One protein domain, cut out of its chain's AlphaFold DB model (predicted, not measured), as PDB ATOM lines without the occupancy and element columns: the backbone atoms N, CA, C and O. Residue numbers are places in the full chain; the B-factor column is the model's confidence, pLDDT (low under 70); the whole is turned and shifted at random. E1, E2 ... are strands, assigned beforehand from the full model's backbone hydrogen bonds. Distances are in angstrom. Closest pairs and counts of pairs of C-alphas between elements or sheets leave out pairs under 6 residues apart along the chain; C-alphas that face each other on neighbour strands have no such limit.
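This is residues 36 to 139 of the 175 residues of an uncharacterized protein of Planctomycetaceae bacterium (UniProt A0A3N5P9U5). Two antiparallel sheets lie face to face as a sandwich: a strongly twisted sheet of E1 to E5 against a smaller one of E6 to E9, their strands crossed at 37 degrees. E4, at one edge of the first sheet, lies away from the second, and the chain passes between the sheets once, from E5 to E6. The printed part has 104 residues with nine named strands, E1 to E9 in chain order, and no named helix, and its class is all strand. The first sheet is branched at E3, and the second runs E6, E7, E8, E9. The whole is compact, with a radius of gyration of the C-alphas of 13.4 A, and rounded, with spans of 38 by 33 by 22 A.

In the larger sheet E3, residues 70 to 79, has three antiparallel neighbours in staggered pairing. E2, residues 52 to 58, lies on one side of it, with N 74 and O 55 at 3.0 A. On the other side lie E4, residues 82 to 85, with N 77 and O 84 at 2.8 A, and E5, residues 91 to 94, with N 73 and O 91 at 2.8 A. E1, residues 40 to 46, is an edge strand antiparallel to E2 at 158 degrees, with N 54 and O 45 at 2.8 A. E1, E2, E3 and E4 form a meander, each strand the antiparallel neighbour of the one before. A second meander makes the other sheet: E6, residues 105 to 107, E7, residues 111 to 116, E8, residues 119 to 127, and E9, residues 130 to 135. Within hydrogen-bond range are N 113 and O 106 at 2.8 A, N 114 and O 122 at 2.8 A, and N 134 and O 123 at 2.8 A. Between the sheets, the closest C-alphas of E5 and E9 are those of Leu 91 and Trp 133, 6.5 A apart. Those of E3 and E9 are Ile 75 and Gln 131, 6.6 A apart. E4 is apart from E6, E7, E8 and E9.

E1 begins at C-alpha 40, (99.158, 125.915, 127.243), and is 17.4 A long; E2 is 19.5 A. E3, the longest strand by residues, measures 28.7 A from C-alpha 70 at (108.093, 133.473, 126.536). E7 is 15.4 A long, E8 23.8 A and E9 16.2 A, ending at C-alpha 135, (120.026, 129.997, 135.135). E4, E5 and E6 are shorter.

The two C-alphas farthest apart, those of Asp 49 and Leu 64, are 40.4 A apart. The printed part has no cut. The link from E2 to E3, 11 residues, is long. The mean pLDDT of the printed part is 78.6, and 24 residues are under 70, among them residues 59 to 69.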
ATOM      1  N   PHE A  36      98.824 125.759 136.120       63.06
ATOM      2  CA  PHE A  36      98.759 127.067 135.502       63.06
ATOM      3  C   PHE A  36      97.431 127.219 134.735       63.06
ATOM      4  O   PHE A  36      97.334 126.772 133.586       63.06
ATOM      5  N   PRO A  37      96.389 127.829 135.332       58.72
ATOM      6  CA  PRO A  37      95.148 128.125 134.619       58.72
ATOM      7  C   PRO A  37      95.403 129.170 133.521       58.72
ATOM      8  O   PRO A  37      95.965 130.230 133.785       58.72
ATOM      9  N   GLY A  38      94.997 128.868 132.283       61.56
ATOM     10  CA  GLY A  38      95.138 129.769 131.128       61.56
ATOM     11  C   GLY A  38      96.454 129.661 130.348       61.56
ATOM     12  O   GLY A  38      96.633 130.398 129.382       61.56
ATOM     13  N   PHE A  39      97.350 128.746 130.729       66.19
ATOM     14  CA  PHE A  39      98.599 128.493 130.010       66.19
ATOM     15  C   PHE A  39      98.516 127.167 129.247       66.19
ATOM     16  O   PHE A  39      98.002 126.173 129.765       66.19
ATOM     17  N   HIS A  40      99.041 127.144 128.022       70.50
ATOM     18  CA  HIS A  40      99.158 125.915 127.243       70.50
ATOM     19  C   HIS A  40     100.410 125.143 127.679       70.50
ATOM     20  O   HIS A  40     101.524 125.662 127.618       70.50
ATOM     21  N   GLU A  41     100.224 123.905 128.144       76.31
ATOM     22  CA  GLU A  41     101.329 122.982 128.422       76.31
ATOM     23  C   GLU A  41     101.933 122.529 127.092       76.31
ATOM     24  O   GLU A  41     101.268 121.863 126.298       76.31
ATOM     25  N   TYR A  42     103.179 122.931 126.846       75.81
ATOM     26  CA  TYR A  42     103.895 122.638 125.609       75.81
ATOM     27  C   TYR A  42     104.646 121.311 125.710       75.81
ATOM     28  O   TYR A  42     104.628 120.502 124.788       75.81
ATOM     29  N   GLN A  43     105.292 121.081 126.855       80.56
ATOM     30  CA  GLN A  43     106.113 119.902 127.095       80.56
ATOM     31  C   GLN A  43     106.112 119.539 128.577       80.56
ATOM     32  O   GLN A  43     106.005 120.403 129.451       80.56
ATOM     33  N   ASN A  44     106.281 118.248 128.865       87.94
ATOM     34  CA  ASN A  44     106.510 117.781 130.219       87.94
ATOM     35  C   ASN A  44     107.488 116.612 130.302       87.94
ATOM     36  O   ASN A  44     107.764 115.914 129.326       87.94
ATOM     37  N   SER A  45     107.999 116.413 131.510       89.31
ATOM     38  CA  SER A  45     108.763 115.233 131.889       89.31
ATOM     39  C   SER A  45     108.470 114.905 133.348       89.31
ATOM     40  O   SER A  45     108.348 115.813 134.169       89.31
ATOM     41  N   THR A  46     108.351 113.623 133.677       90.06
ATOM     42  CA  THR A  46     108.098 113.146 135.045       90.06
ATOM     43  C   THR A  46     109.388 112.582 135.621       90.06
ATOM     44  O   THR A  46     110.140 111.923 134.901       90.06
ATOM     45  N   SER A  47     109.648 112.840 136.902       90.88
ATOM     46  CA  SER A  47     110.818 112.309 137.594       90.88
ATOM     47  C   SER A  47     110.788 110.773 137.646       90.88
ATOM     48  O   SER A  47     109.704 110.179 137.656       90.88
ATOM     49  N   PRO A  48     111.951 110.095 137.711       89.62
ATOM     50  CA  PRO A  48     112.017 108.630 137.743       89.62
ATOM     51  C   PRO A  48     111.260 107.990 138.916       89.62
ATOM     52  O   PRO A  48     110.789 106.863 138.815       89.62
ATOM     53  N   ASP A  49     111.137 108.715 140.027       87.25
ATOM     54  CA  ASP A  49     110.415 108.294 141.228       87.25
ATOM     55  C   ASP A  49     108.919 108.666 141.212       87.25
ATOM     56  O   ASP A  49     108.199 108.365 142.163       87.25
ATOM     57  N   GLY A  50     108.443 109.336 140.156       87.12
ATOM     58  CA  GLY A  50     107.049 109.743 139.983       87.12
ATOM     59  C   GLY A  50     106.560 110.846 140.927       87.12
ATOM     60  O   GLY A  50     105.383 111.198 140.868       87.12
ATOM     61  N   ARG A  51     107.422 111.400 141.790       87.38
ATOM     62  CA  ARG A  51     107.040 112.410 142.797       87.38
ATOM     63  C   ARG A  51     106.950 113.823 142.235       87.38
ATOM     64  O   ARG A  51     106.277 114.672 142.817       87.38
ATOM     65  N   TYR A  52     107.618 114.087 141.118       90.56
ATOM     66  CA  TYR A  52     107.701 115.412 140.526       90.56
ATOM     67  C   TYR A  52     107.435 115.362 139.028       90.56
ATOM     68  O   TYR A  52     107.723 114.383 138.341       90.56
ATOM     69  N   LYS A  53     106.905 116.457 138.498       90.00
ATOM     70  CA  LYS A  53     106.778 116.672 137.059       90.00
ATOM     71  C   LYS A  53     107.304 118.060 136.723       90.00
ATOM     72  O   LYS A  53     106.998 119.040 137.389       90.00
ATOM     73  N   CYS A  54     108.135 118.138 135.699       89.62
ATOM     74  CA  CYS A  54     108.591 119.384 135.116       89.62
ATOM     75  C   CYS A  54     107.617 119.731 133.995       89.62
ATOM     76  O   CYS A  54     107.377 118.906 133.110       89.62
ATOM     77  N   VAL A  55     107.043 120.927 134.048       88.38
ATOM     78  CA  VAL A  55     106.112 121.432 133.038       88.38
ATOM     79  C   VAL A  55     106.686 122.676 132.384       88.38
ATOM     80  O   VAL A  55     107.164 123.589 133.058       88.38
ATOM     81  N   VAL A  56     106.625 122.695 131.057       86.38
ATOM     82  CA  VAL A  56     106.943 123.851 130.226       86.38
ATOM     83  C   VAL A  56     105.620 124.404 129.728       86.38
ATOM     84  O   VAL A  56     104.887 123.723 129.007       86.38
ATOM     85  N   VAL A  57     105.300 125.623 130.140       82.25
ATOM     86  CA  VAL A  57     104.056 126.291 129.776       82.25
ATOM     87  C   VAL A  57     104.350 127.554 128.979       82.25
ATOM     88  O   VAL A  57     105.245 128.332 129.318       82.25
ATOM     89  N   GLU A  58     103.601 127.756 127.901       74.81
ATOM     90  CA  GLU A  58     103.668 128.983 127.114       74.81
ATOM     91  C   GLU A  58     102.992 130.110 127.891       74.81
ATOM     92  O   GLU A  58     101.810 130.022 128.238       74.81
ATOM     93  N   LYS A  59     103.742 131.175 128.181       68.94
ATOM     94  CA  LYS A  59     103.183 132.394 128.753       68.94
ATOM     95  C   LYS A  59     102.588 133.191 127.608       68.94
ATOM     96  O   LYS A  59     103.308 133.906 126.919       68.94
ATOM     97  N   THR A  60     101.272 133.061 127.432       59.47
ATOM     98  CA  THR A  60     100.508 133.880 126.489       59.47
ATOM     99  C   THR A  60     100.925 135.338 126.678       59.47
ATOM    100  O   THR A  60     100.832 135.838 127.809       59.47
ATOM    101  N   PRO A  61     101.426 136.020 125.635       55.97
ATOM    102  CA  PRO A  61     101.871 137.391 125.774       55.97
ATOM    103  C   PRO A  61     100.691 138.228 126.266       55.97
ATOM    104  O   PRO A  61      99.633 138.286 125.635       55.97
ATOM    105  N   THR A  62     100.846 138.869 127.425       55.91
ATOM    106  CA  THR A  62      99.950 139.963 127.794       55.91
ATOM    107  C   THR A  62     100.049 141.013 126.696       55.91
ATOM    108  O   THR A  62     101.126 141.225 126.145       55.91
ATOM    109  N   PHE A  63      98.937 141.688 126.394       53.88
ATOM    110  CA  PHE A  63      98.745 142.642 125.283       53.88
ATOM    111  C   PHE A  63      99.829 143.747 125.140       53.88
ATOM    112  O   PHE A  63      99.807 144.517 124.188       53.88
ATOM    113  N   LEU A  64     100.764 143.841 126.092       55.16
ATOM    114  CA  LEU A  64     101.827 144.834 126.219       55.16
ATOM    115  C   LEU A  64     103.261 144.259 126.141       55.16
ATOM    116  O   LEU A  64     104.204 145.045 126.120       55.16
ATOM    117  N   MET A  65     103.472 142.934 126.102       51.78
ATOM    118  CA  MET A  65     104.812 142.328 125.987       51.78
ATOM    119  C   MET A  65     104.889 141.384 124.783       51.78
ATOM    120  O   MET A  65     104.320 140.299 124.774       51.78
ATOM    121  N   ALA A  66     105.609 141.829 123.754       49.78
ATOM    122  CA  ALA A  66     105.623 141.268 122.407       49.78
ATOM    123  C   ALA A  66     106.704 140.191 122.189       49.78
ATOM    124  O   ALA A  66     107.469 140.280 121.233       49.78
ATOM    125  N   SER A  67     106.784 139.180 123.057       53.66
ATOM    126  CA  SER A  67     107.500 137.950 122.691       53.66
ATOM    127  C   SER A  67     106.512 136.788 122.688       53.66
ATOM    128  O   SER A  67     106.085 136.368 123.765       53.66
ATOM    129  N   PRO A  68     106.132 136.259 121.510       56.22
ATOM    130  CA  PRO A  68     105.285 135.069 121.411       56.22
ATOM    131  C   PRO A  68     105.996 133.788 121.886       56.22
ATOM    132  O   PRO A  68     105.433 132.708 121.787       56.22
ATOM    133  N   TYR A  69     107.222 133.893 122.412       65.50
ATOM    134  CA  TYR A  69     108.059 132.758 122.793       65.50
ATOM    135  C   TYR A  69     108.587 132.869 124.228       65.50
ATOM    136  O   TYR A  69     109.709 132.456 124.545       65.50
ATOM    137  N   LEU A  70     107.797 133.481 125.112       74.38
ATOM    138  CA  LEU A  70     108.093 133.473 126.536       74.38
ATOM    139  C   LEU A  70     107.566 132.174 127.148       74.38
ATOM    140  O   LEU A  70     106.359 131.958 127.257       74.38
ATOM    141  N   TYR A  71     108.480 131.321 127.590       78.88
ATOM    142  CA  TYR A  71     108.144 130.074 128.262       78.88
ATOM    143  C   TYR A  71     108.382 130.205 129.759       78.88
ATOM    144  O   TYR A  71     109.369 130.795 130.207       78.88
ATOM    145  N   ARG A  72     107.480 129.617 130.542       83.19
ATOM    146  CA  ARG A  72     107.669 129.405 131.972       83.19
ATOM    147  C   ARG A  72     107.898 127.922 132.218       83.19
ATOM    148  O   ARG A  72     107.141 127.081 131.742       83.19
ATOM    149  N   ILE A  73     108.932 127.621 132.985       87.38
ATOM    150  CA  ILE A  73     109.287 126.266 133.389       87.38
ATOM    151  C   ILE A  73     109.136 126.175 134.897       87.38
ATOM    152  O   ILE A  73     109.613 127.034 135.641       87.38
ATOM    153  N   ALA A  74     108.434 125.142 135.339       88.62
ATOM    154  CA  ALA A  74     108.105 124.956 136.737       88.62
ATOM    155  C   ALA A  74     108.070 123.480 137.110       88.62
ATOM    156  O   ALA A  74     107.744 122.617 136.291       88.62
ATOM    157  N   ILE A  75     108.361 123.210 138.380       90.00
ATOM    158  CA  ILE A  75     108.236 121.877 138.961       90.00
ATOM    159  C   ILE A  75     106.933 121.777 139.734       90.00
ATOM    160  O   ILE A  75     106.603 122.639 140.549       90.00
ATOM    161  N   ILE A  76     106.201 120.702 139.487       88.62
ATOM    162  CA  ILE A  76     104.958 120.383 140.173       88.62
ATOM    163  C   ILE A  76     105.174 119.115 140.991       88.62
ATOM    164  O   ILE A  76     105.848 118.180 140.556       88.62
ATOM    165  N   GLY A  77     104.636 119.116 142.200       87.00
ATOM    166  CA  GLY A  77     104.706 118.017 143.145       87.00
ATOM    167  C   GLY A  77     103.486 117.143 142.964       87.00
ATOM    168  O   GLY A  77     102.373 117.655 142.812       87.00
ATOM    169  N   ILE A  78     103.714 115.837 142.956       84.81
ATOM    170  CA  ILE A  78     102.694 114.807 142.833       84.81
ATOM    171  C   ILE A  78     102.694 114.041 144.155       84.81
ATOM    172  O   ILE A  78     103.493 113.133 144.372       84.81
ATOM    173  N   GLU A  79     101.800 114.429 145.063       77.75
ATOM    174  CA  GLU A  79     101.580 113.725 146.329       77.75
ATOM    175  C   GLU A  79     100.224 113.018 146.293       77.75
ATOM    176  O   GLU A  79      99.165 113.595 146.569       77.75
ATOM    177  N   GLY A  80     100.243 111.739 145.914       73.31
ATOM    178  CA  GLY A  80      99.029 110.951 145.719       73.31
ATOM    179  C   GLY A  80      98.162 111.537 144.601       73.31
ATOM    180  O   GLY A  80      98.542 111.493 143.438       73.31
ATOM    181  N   HIS A  81      97.001 112.092 144.962       60.50
ATOM    182  CA  HIS A  81      96.074 112.741 144.020       60.50
ATOM    183  C   HIS A  81      96.217 114.269 143.984       60.50
ATOM    184  O   HIS A  81      95.495 114.934 143.244       60.50
ATOM    185  N   LYS A  82      97.105 114.848 144.803       68.19
ATOM    186  CA  LYS A  82      97.332 116.292 144.831       68.19
ATOM    187  C   LYS A  82      98.461 116.645 143.877       68.19
ATOM    188  O   LYS A  82      99.585 116.176 144.038       68.19
ATOM    189  N   ILE A  83      98.134 117.494 142.911       77.50
ATOM    190  CA  ILE A  83      99.084 118.104 141.987       77.50
ATOM    191  C   ILE A  83      99.167 119.580 142.361       77.50
ATOM    192  O   ILE A  83      98.149 120.268 142.399       77.50
ATOM    193  N   GLY A  84     100.366 120.063 142.670       80.06
ATOM    194  CA  GLY A  84     100.567 121.454 143.071       80.06
ATOM    195  C   GLY A  84     101.897 121.999 142.585       80.06
ATOM    196  O   GLY A  84     102.885 121.272 142.518       80.06
ATOM    197  N   LEU A  85     101.931 123.284 142.241       83.38
ATOM    198  CA  LEU A  85     103.178 123.976 141.935       83.38
ATOM    199  C   LEU A  85     104.081 123.981 143.175       83.38
ATOM    200  O   LEU A  85     103.633 124.385 144.252       83.38
ATOM    201  N   LEU A  86     105.344 123.563 143.035       84.56
ATOM    202  CA  LEU A  86     106.282 123.661 144.151       84.56
ATOM    203  C   LEU A  86     106.547 125.137 144.487       84.56
ATOM    204  O   LEU A  86     106.784 125.941 143.580       84.56
ATOM    205  N   PRO A  87     106.575 125.508 145.775       82.25
ATOM    206  CA  PRO A  87     106.967 126.848 146.190       82.25
ATOM    207  C   PRO A  87     108.385 127.201 145.712       82.25
ATOM    208  O   PRO A  87     109.308 126.398 145.821       82.25
ATOM    209  N   GLY A  88     108.566 128.427 145.224       83.31
ATOM    210  CA  GLY A  88     109.811 128.916 144.625       83.31
ATOM    211  C   GLY A  88     109.534 129.702 143.345       83.31
ATOM    212  O   GLY A  88     108.420 129.654 142.816       83.31
ATOM    213  N   ASP A  89     110.535 130.432 142.861       78.00
ATOM    214  CA  ASP A  89     110.406 131.153 141.597       78.00
ATOM    215  C   ASP A  89     110.413 130.157 140.441       78.00
ATOM    216  O   ASP A  89     111.184 129.203 140.434       78.00
ATOM    217  N   SER A  90     109.523 130.348 139.472       81.56
ATOM    218  CA  SER A  90     109.559 129.582 138.224       81.56
ATOM    219  C   SER A  90     110.602 130.187 137.291       81.56
ATOM    220  O   SER A  90     110.788 131.405 137.273       81.56
ATOM    221  N   LEU A  91     111.249 129.360 136.477       83.94
ATOM    222  CA  LEU A  91     112.200 129.849 135.489       83.94
ATOM    223  C   LEU A  91     111.449 130.435 134.290       83.94
ATOM    224  O   LEU A  91     110.612 129.762 133.688       83.94
ATOM    225  N   GLU A  92     111.760 131.675 133.919       81.88
ATOM    226  CA  GLU A  92     111.253 132.292 132.691       81.88
ATOM    227  C   GLU A  92     112.357 132.310 131.623       81.88
ATOM    228  O   GLU A  92     113.447 132.856 131.811       81.88
ATOM    229  N   ILE A  93     112.078 131.695 130.477       76.50
ATOM    230  CA  ILE A  93     112.979 131.650 129.328       76.50
ATOM    231  C   ILE A  93     112.314 132.410 128.188       76.50
ATOM    232  O   ILE A  93     111.303 131.974 127.646       76.50
ATOM    233  N   ASN A  94     112.906 133.540 127.810       72.25
ATOM    234  CA  ASN A  94     112.590 134.226 126.563       72.25
ATOM    235  C   ASN A  94     113.569 133.747 125.484       72.25
ATOM    236  O   ASN A  94     114.785 133.858 125.675       72.25
ATOM    237  N   LYS A  95     113.068 133.181 124.388       63.09
ATOM    238  CA  LYS A  95     113.887 132.840 123.221       63.09
ATOM    239  C   LYS A  95     113.014 132.840 121.982       63.09
ATOM    240  O   LYS A  95     112.036 132.115 121.969       63.09
ATOM    241  N   ASP A  96     113.464 133.481 120.912       56.09
ATOM    242  CA  ASP A  96     112.738 133.575 119.636       56.09
ATOM    243  C   ASP A  96     112.491 132.230 118.908       56.09
ATOM    244  O   ASP A  96     111.920 132.214 117.820       56.09
ATOM    245  N   SER A  97     112.942 131.092 119.460       51.25
ATOM    246  CA  SER A  97     112.866 129.782 118.792       51.25
ATOM    247  C   SER A  97     112.998 128.535 119.687       51.25
ATOM    248  O   SER A  97     113.093 127.427 119.156       51.25
ATOM    249  N   CYS A  98     113.046 128.645 121.024       54.34
ATOM    250  CA  CYS A  98     113.320 127.460 121.855       54.34
ATOM    251  C   CYS A  98     112.065 126.629 122.097       54.34
ATOM    252  O   CYS A  98     111.377 126.792 123.100       54.34
ATOM    253  N   VAL A  99     111.831 125.669 121.216       61.62
ATOM    254  CA  VAL A  99     111.050 124.491 121.567       61.62
ATOM    255  C   VAL A  99     111.987 123.558 122.327       61.62
ATOM    256  O   VAL A  99     112.876 122.961 121.728       61.62
ATOM    257  N   LEU A 100     111.846 123.490 123.654       70.69
ATOM    258  CA  LEU A 100     112.546 122.473 124.438       70.69
ATOM    259  C   LEU A 100     112.029 121.105 124.007       70.69
ATOM    260  O   LEU A 100     110.832 120.825 124.114       70.69
ATOM    261  N   SER A 101     112.933 120.272 123.506       74.88
ATOM    262  CA  SER A 101     112.631 118.881 123.205       74.88
ATOM    263  C   SER A 101     112.488 118.084 124.506       74.88
ATOM    264  O   SER A 101     112.820 118.559 125.597       74.88
ATOM    265  N   LYS A 102     111.965 116.858 124.428       75.12
ATOM    266  CA  LYS A 102     111.844 116.010 125.623       75.12
ATOM    267  C   LYS A 102     113.222 115.630 126.164       75.12
ATOM    268  O   LYS A 102     113.394 115.479 127.369       75.12
ATOM    269  N   GLU A 103     114.176 115.494 125.255       80.56
ATOM    270  CA  GLU A 103     115.570 115.149 125.480       80.56
ATOM    271  C   GLU A 103     116.325 116.271 126.209       80.56
ATOM    272  O   GLU A 103     117.278 115.999 126.932       80.56
ATOM    273  N   ASP A 104     115.845 117.515 126.102       86.19
ATOM    274  CA  ASP A 104     116.385 118.665 126.833       86.19
ATOM    275  C   ASP A 104     115.937 118.711 128.304       86.19
ATOM    276  O   ASP A 104     116.299 119.644 129.015       86.19
ATOM    277  N   ILE A 105     115.127 117.759 128.784       89.56
ATOM    278  CA  ILE A 105     114.688 117.696 130.186       89.56
ATOM    279  C   ILE A 105     115.248 116.430 130.825       89.56
ATOM    280  O   ILE A 105     114.654 115.352 130.749       89.56
ATOM    281  N   THR A 106     116.387 116.575 131.495       91.81
ATOM    282  CA  THR A 106     117.095 115.457 132.123       91.81
ATOM    283  C   THR A 106     116.932 115.500 133.635       91.81
ATOM    284  O   THR A 106     117.270 116.496 134.274       91.81
ATOM    285  N   TRP A 107     116.434 114.412 134.215       92.19
ATOM    286  CA  TRP A 107     116.315 114.257 135.664       92.19
ATOM    287  C   TRP A 107     117.578 113.660 136.266       92.19
ATOM    288  O   TRP A 107     118.182 112.751 135.697       92.19
ATOM    289  N   ASP A 108     117.920 114.131 137.455       89.25
ATOM    290  CA  ASP A 108     118.936 113.538 138.311       89.25
ATOM    291  C   ASP A 108     118.374 113.298 139.720       89.25
ATOM    292  O   ASP A 108     117.180 113.473 139.966       89.25
ATOM    293  N   ALA A 109     119.219 112.821 140.635       85.62
ATOM    294  CA  ALA A 109     118.795 112.476 141.991       85.62
ATOM    295  C   ALA A 109     118.283 113.686 142.795       85.62
ATOM    296  O   ALA A 109     117.462 113.509 143.694       85.62
ATOM    297  N   ASP A 110     118.741 114.897 142.459       85.56
ATOM    298  CA  ASP A 110     118.522 116.109 143.253       85.56
ATOM    299  C   ASP A 110     117.560 117.105 142.576       85.56
ATOM    300  O   ASP A 110     117.137 118.095 143.184       85.56
ATOM    301  N   GLY A 111     117.202 116.871 141.312       90.12
ATOM    302  CA  GLY A 111     116.281 117.711 140.564       90.12
ATOM    303  C   GLY A 111     116.313 117.474 139.056       90.12
ATOM    304  O   GLY A 111     116.326 116.340 138.576       90.12
ATOM    305  N   VAL A 112     116.236 118.565 138.293       92.31
ATOM    306  CA  VAL A 112     116.115 118.525 136.832       92.31
ATOM    307  C   VAL A 112     117.024 119.551 136.175       92.31
ATOM    308  O   VAL A 112     117.160 120.685 136.633       92.31
ATOM    309  N   THR A 113     117.636 119.158 135.069       91.94
ATOM    310  CA  THR A 113     118.434 120.022 134.205       91.94
ATOM    311  C   THR A 113     117.686 120.246 132.895       91.94
ATOM    312  O   THR A 113     117.124 119.311 132.324       91.94
ATOM    313  N   ILE A 114     117.668 121.500 132.447       89.94
ATOM    314  CA  ILE A 114     117.048 121.951 131.206       89.94
ATOM    315  C   ILE A 114     118.146 122.323 130.211       89.94
ATOM    316  O   ILE A 114     119.029 123.116 130.543       89.94
ATOM    317  N   GLY A 115     118.055 121.814 128.987       85.88
ATOM    318  CA  GLY A 115     119.030 121.984 127.913       85.88
ATOM    319  C   GLY A 115     119.774 120.688 127.588       85.88
ATOM    320  O   GLY A 115     119.593 119.663 128.245       85.88
ATOM    321  N   SER A 116     120.630 120.749 126.571       83.25
ATOM    322  CA  SER A 116     121.431 119.600 126.160       83.25
ATOM    323  C   SER A 116     122.563 119.331 127.155       83.25
ATOM    324  O   SER A 116     123.017 120.232 127.862       83.25
ATOM    325  N   ALA A 117     123.071 118.096 127.179       78.88
ATOM    326  CA  ALA A 117     124.198 117.720 128.037       78.88
ATOM    327  C   ALA A 117     125.459 118.576 127.789       78.88
ATOM    328  O   ALA A 117     126.217 118.846 128.716       78.88
ATOM    329  N   GLU A 118     125.666 119.021 126.548       81.31
ATOM    330  CA  GLU A 118     126.797 119.874 126.156       81.31
ATOM    331  C   GLU A 118     126.563 121.359 126.467       81.31
ATOM    332  O   GLU A 118     127.521 122.114 126.632       81.31
ATOM    333  N   ASN A 119     125.302 121.794 126.539       81.56
ATOM    334  CA  ASN A 119     124.937 123.190 126.751       81.56
ATOM    335  C   ASN A 119     123.713 123.307 127.678       81.56
ATOM    336  O   ASN A 119     122.594 123.571 127.211       81.56
ATOM    337  N   PRO A 120     123.906 123.102 128.993       84.75
ATOM    338  CA  PRO A 120     122.821 123.208 129.952       84.75
ATOM    339  C   PRO A 120     122.363 124.669 130.054       84.75
ATOM    340  O   PRO A 120     123.158 125.583 130.263       84.75
ATOM    341  N   LEU A 121     121.058 124.896 129.934       86.69
ATOM    342  CA  LEU A 121     120.444 126.222 130.018       86.69
ATOM    343  C   LEU A 121     120.159 126.607 131.467       86.69
ATOM    344  O   LEU A 121     120.411 127.738 131.877       86.69
ATOM    345  N   ALA A 122     119.625 125.666 132.241       89.38
ATOM    346  CA  ALA A 122     119.305 125.883 133.640       89.38
ATOM    347  C   ALA A 122     119.253 124.569 134.411       89.38
ATOM    348  O   ALA A 122     119.064 123.495 133.842       89.38
ATOM    349  N   ARG A 123     119.366 124.662 135.732       91.38
ATOM    350  CA  ARG A 123     119.200 123.539 136.654       91.38
ATOM    351  C   ARG A 123     118.238 123.928 137.762       91.38
ATOM    352  O   ARG A 123     118.413 124.971 138.381       91.38
ATOM    353  N   CYS A 124     117.255 123.084 138.032       93.25
ATOM    354  CA  CYS A 124     116.442 123.157 139.233       93.25
ATOM    355  C   CYS A 124     116.915 122.098 140.217       93.25
ATOM    356  O   CYS A 124     116.941 120.918 139.881       93.25
ATOM    357  N   VAL A 125     117.217 122.509 141.443       92.94
ATOM    358  CA  VAL A 125     117.399 121.591 142.572       92.94
ATOM    359  C   VAL A 125     116.153 121.670 143.447       92.94
ATOM    360  O   VAL A 125     115.648 122.766 143.704       92.94
ATOM    361  N   ILE A 126     115.633 120.520 143.874       90.06
ATOM    362  CA  ILE A 126     114.458 120.451 144.745       90.06
ATOM    363  C   ILE A 126     114.941 120.262 146.180       90.06
ATOM    364  O   ILE A 126     115.394 119.187 146.559       90.06
ATOM    365  N   GLN A 127     114.847 121.310 146.997       86.31
ATOM    366  CA  GLN A 127     115.304 121.279 148.389       86.31
ATOM    367  C   GLN A 127     114.171 121.667 149.327       86.31
ATOM    368  O   GLN A 127     113.512 122.687 149.133       86.31
ATOM    369  N   ASN A 128     113.937 120.854 150.362       85.38
ATOM    370  CA  ASN A 128     112.903 121.095 151.375       85.38
ATOM    371  C   ASN A 128     111.504 121.358 150.774       85.38
ATOM    372  O   ASN A 128     110.776 122.235 151.236       85.38
ATOM    373  N   GLY A 129     111.149 120.637 149.703       83.88
ATOM    374  CA  GLY A 129     109.869 120.798 149.003       83.88
ATOM    375  C   GLY A 129     109.748 122.081 148.171       83.88
ATOM    376  O   GLY A 129     108.645 122.435 147.763       83.88
ATOM    377  N   ARG A 130     110.855 122.790 147.919       87.81
ATOM    378  CA  ARG A 130     110.902 124.021 147.120       87.81
ATOM    379  C   ARG A 130     111.713 123.816 145.848       87.81
ATOM    380  O   ARG A 130     112.680 123.060 145.852       87.81
ATOM    381  N   GLN A 131     111.332 124.513 144.782       91.38
ATOM    382  CA  GLN A 131     112.128 124.586 143.555       91.38
ATOM    383  C   GLN A 131     113.151 125.726 143.653       91.38
ATOM    384  O   GLN A 131     112.803 126.849 144.023       91.38
ATOM    385  N   CYS A 132     114.410 125.437 143.324       89.88
ATOM    386  CA  CYS A 132     115.503 126.406 143.310       89.88
ATOM    387  C   CYS A 132     116.206 126.364 141.952       89.88
ATOM    388  O   CYS A 132     116.943 125.421 141.659       89.88
ATOM    389  N   TRP A 133     115.973 127.384 141.126       90.31
ATOM    390  CA  TRP A 133     116.518 127.461 139.775       90.31
ATOM    391  C   TRP A 133     117.853 128.201 139.733       90.31
ATOM    392  O   TRP A 133     118.014 129.270 140.315       90.31
ATOM    393  N   THR A 134     118.793 127.640 138.983       88.50
ATOM    394  CA  THR A 134     120.043 128.272 138.563       88.50
ATOM    395  C   THR A 134     119.991 128.437 137.050       88.50
ATOM    396  O   THR A 134     119.949 127.441 136.329       88.50
ATOM    397  N   ASP A 135     119.969 129.679 136.567       85.00
ATOM    398  CA  ASP A 135     120.026 129.997 135.135       85.00
ATOM    399  C   ASP A 135     121.485 130.173 134.708       85.00
ATOM    400  O   ASP A 135     122.136 131.159 135.065       85.00
ATOM    401  N   TYR A 136     122.012 129.216 133.942       80.81
ATOM    402  CA  TYR A 136     123.411 129.232 133.516       80.81
ATOM    403  C   TYR A 136     123.706 130.334 132.492       80.81
ATOM    404  O   TYR A 136     124.859 130.729 132.345       80.81
ATOM    405  N   ARG A 137     122.685 130.900 131.835       70.88
ATOM    406  CA  ARG A 137     122.857 132.010 130.880       70.88
ATOM    407  C   ARG A 137     123.232 133.320 131.566       70.88
ATOM    408  O   ARG A 137     123.809 134.199 130.935       70.88
ATOM    409  N   LEU A 138     122.868 133.460 132.840       64.44
ATOM    410  CA  LEU A 138     123.143 134.651 133.642       64.44
ATOM    411  C   LEU A 138     124.489 134.572 134.366       64.44
ATOM    412  O   LEU A 138     124.924 135.566 134.946       64.44
ATOM    413  N   ILE A 139     125.162 133.418 134.329       60.94
ATOM    414  CA  ILE A 139     126.499 133.272 134.897       60.94
ATOM    415  C   ILE A 139     127.501 133.796 133.861       60.94
ATOM    416  O   ILE A 139     127.643 133.195 132.795       60.94
TER     417      ILE A 139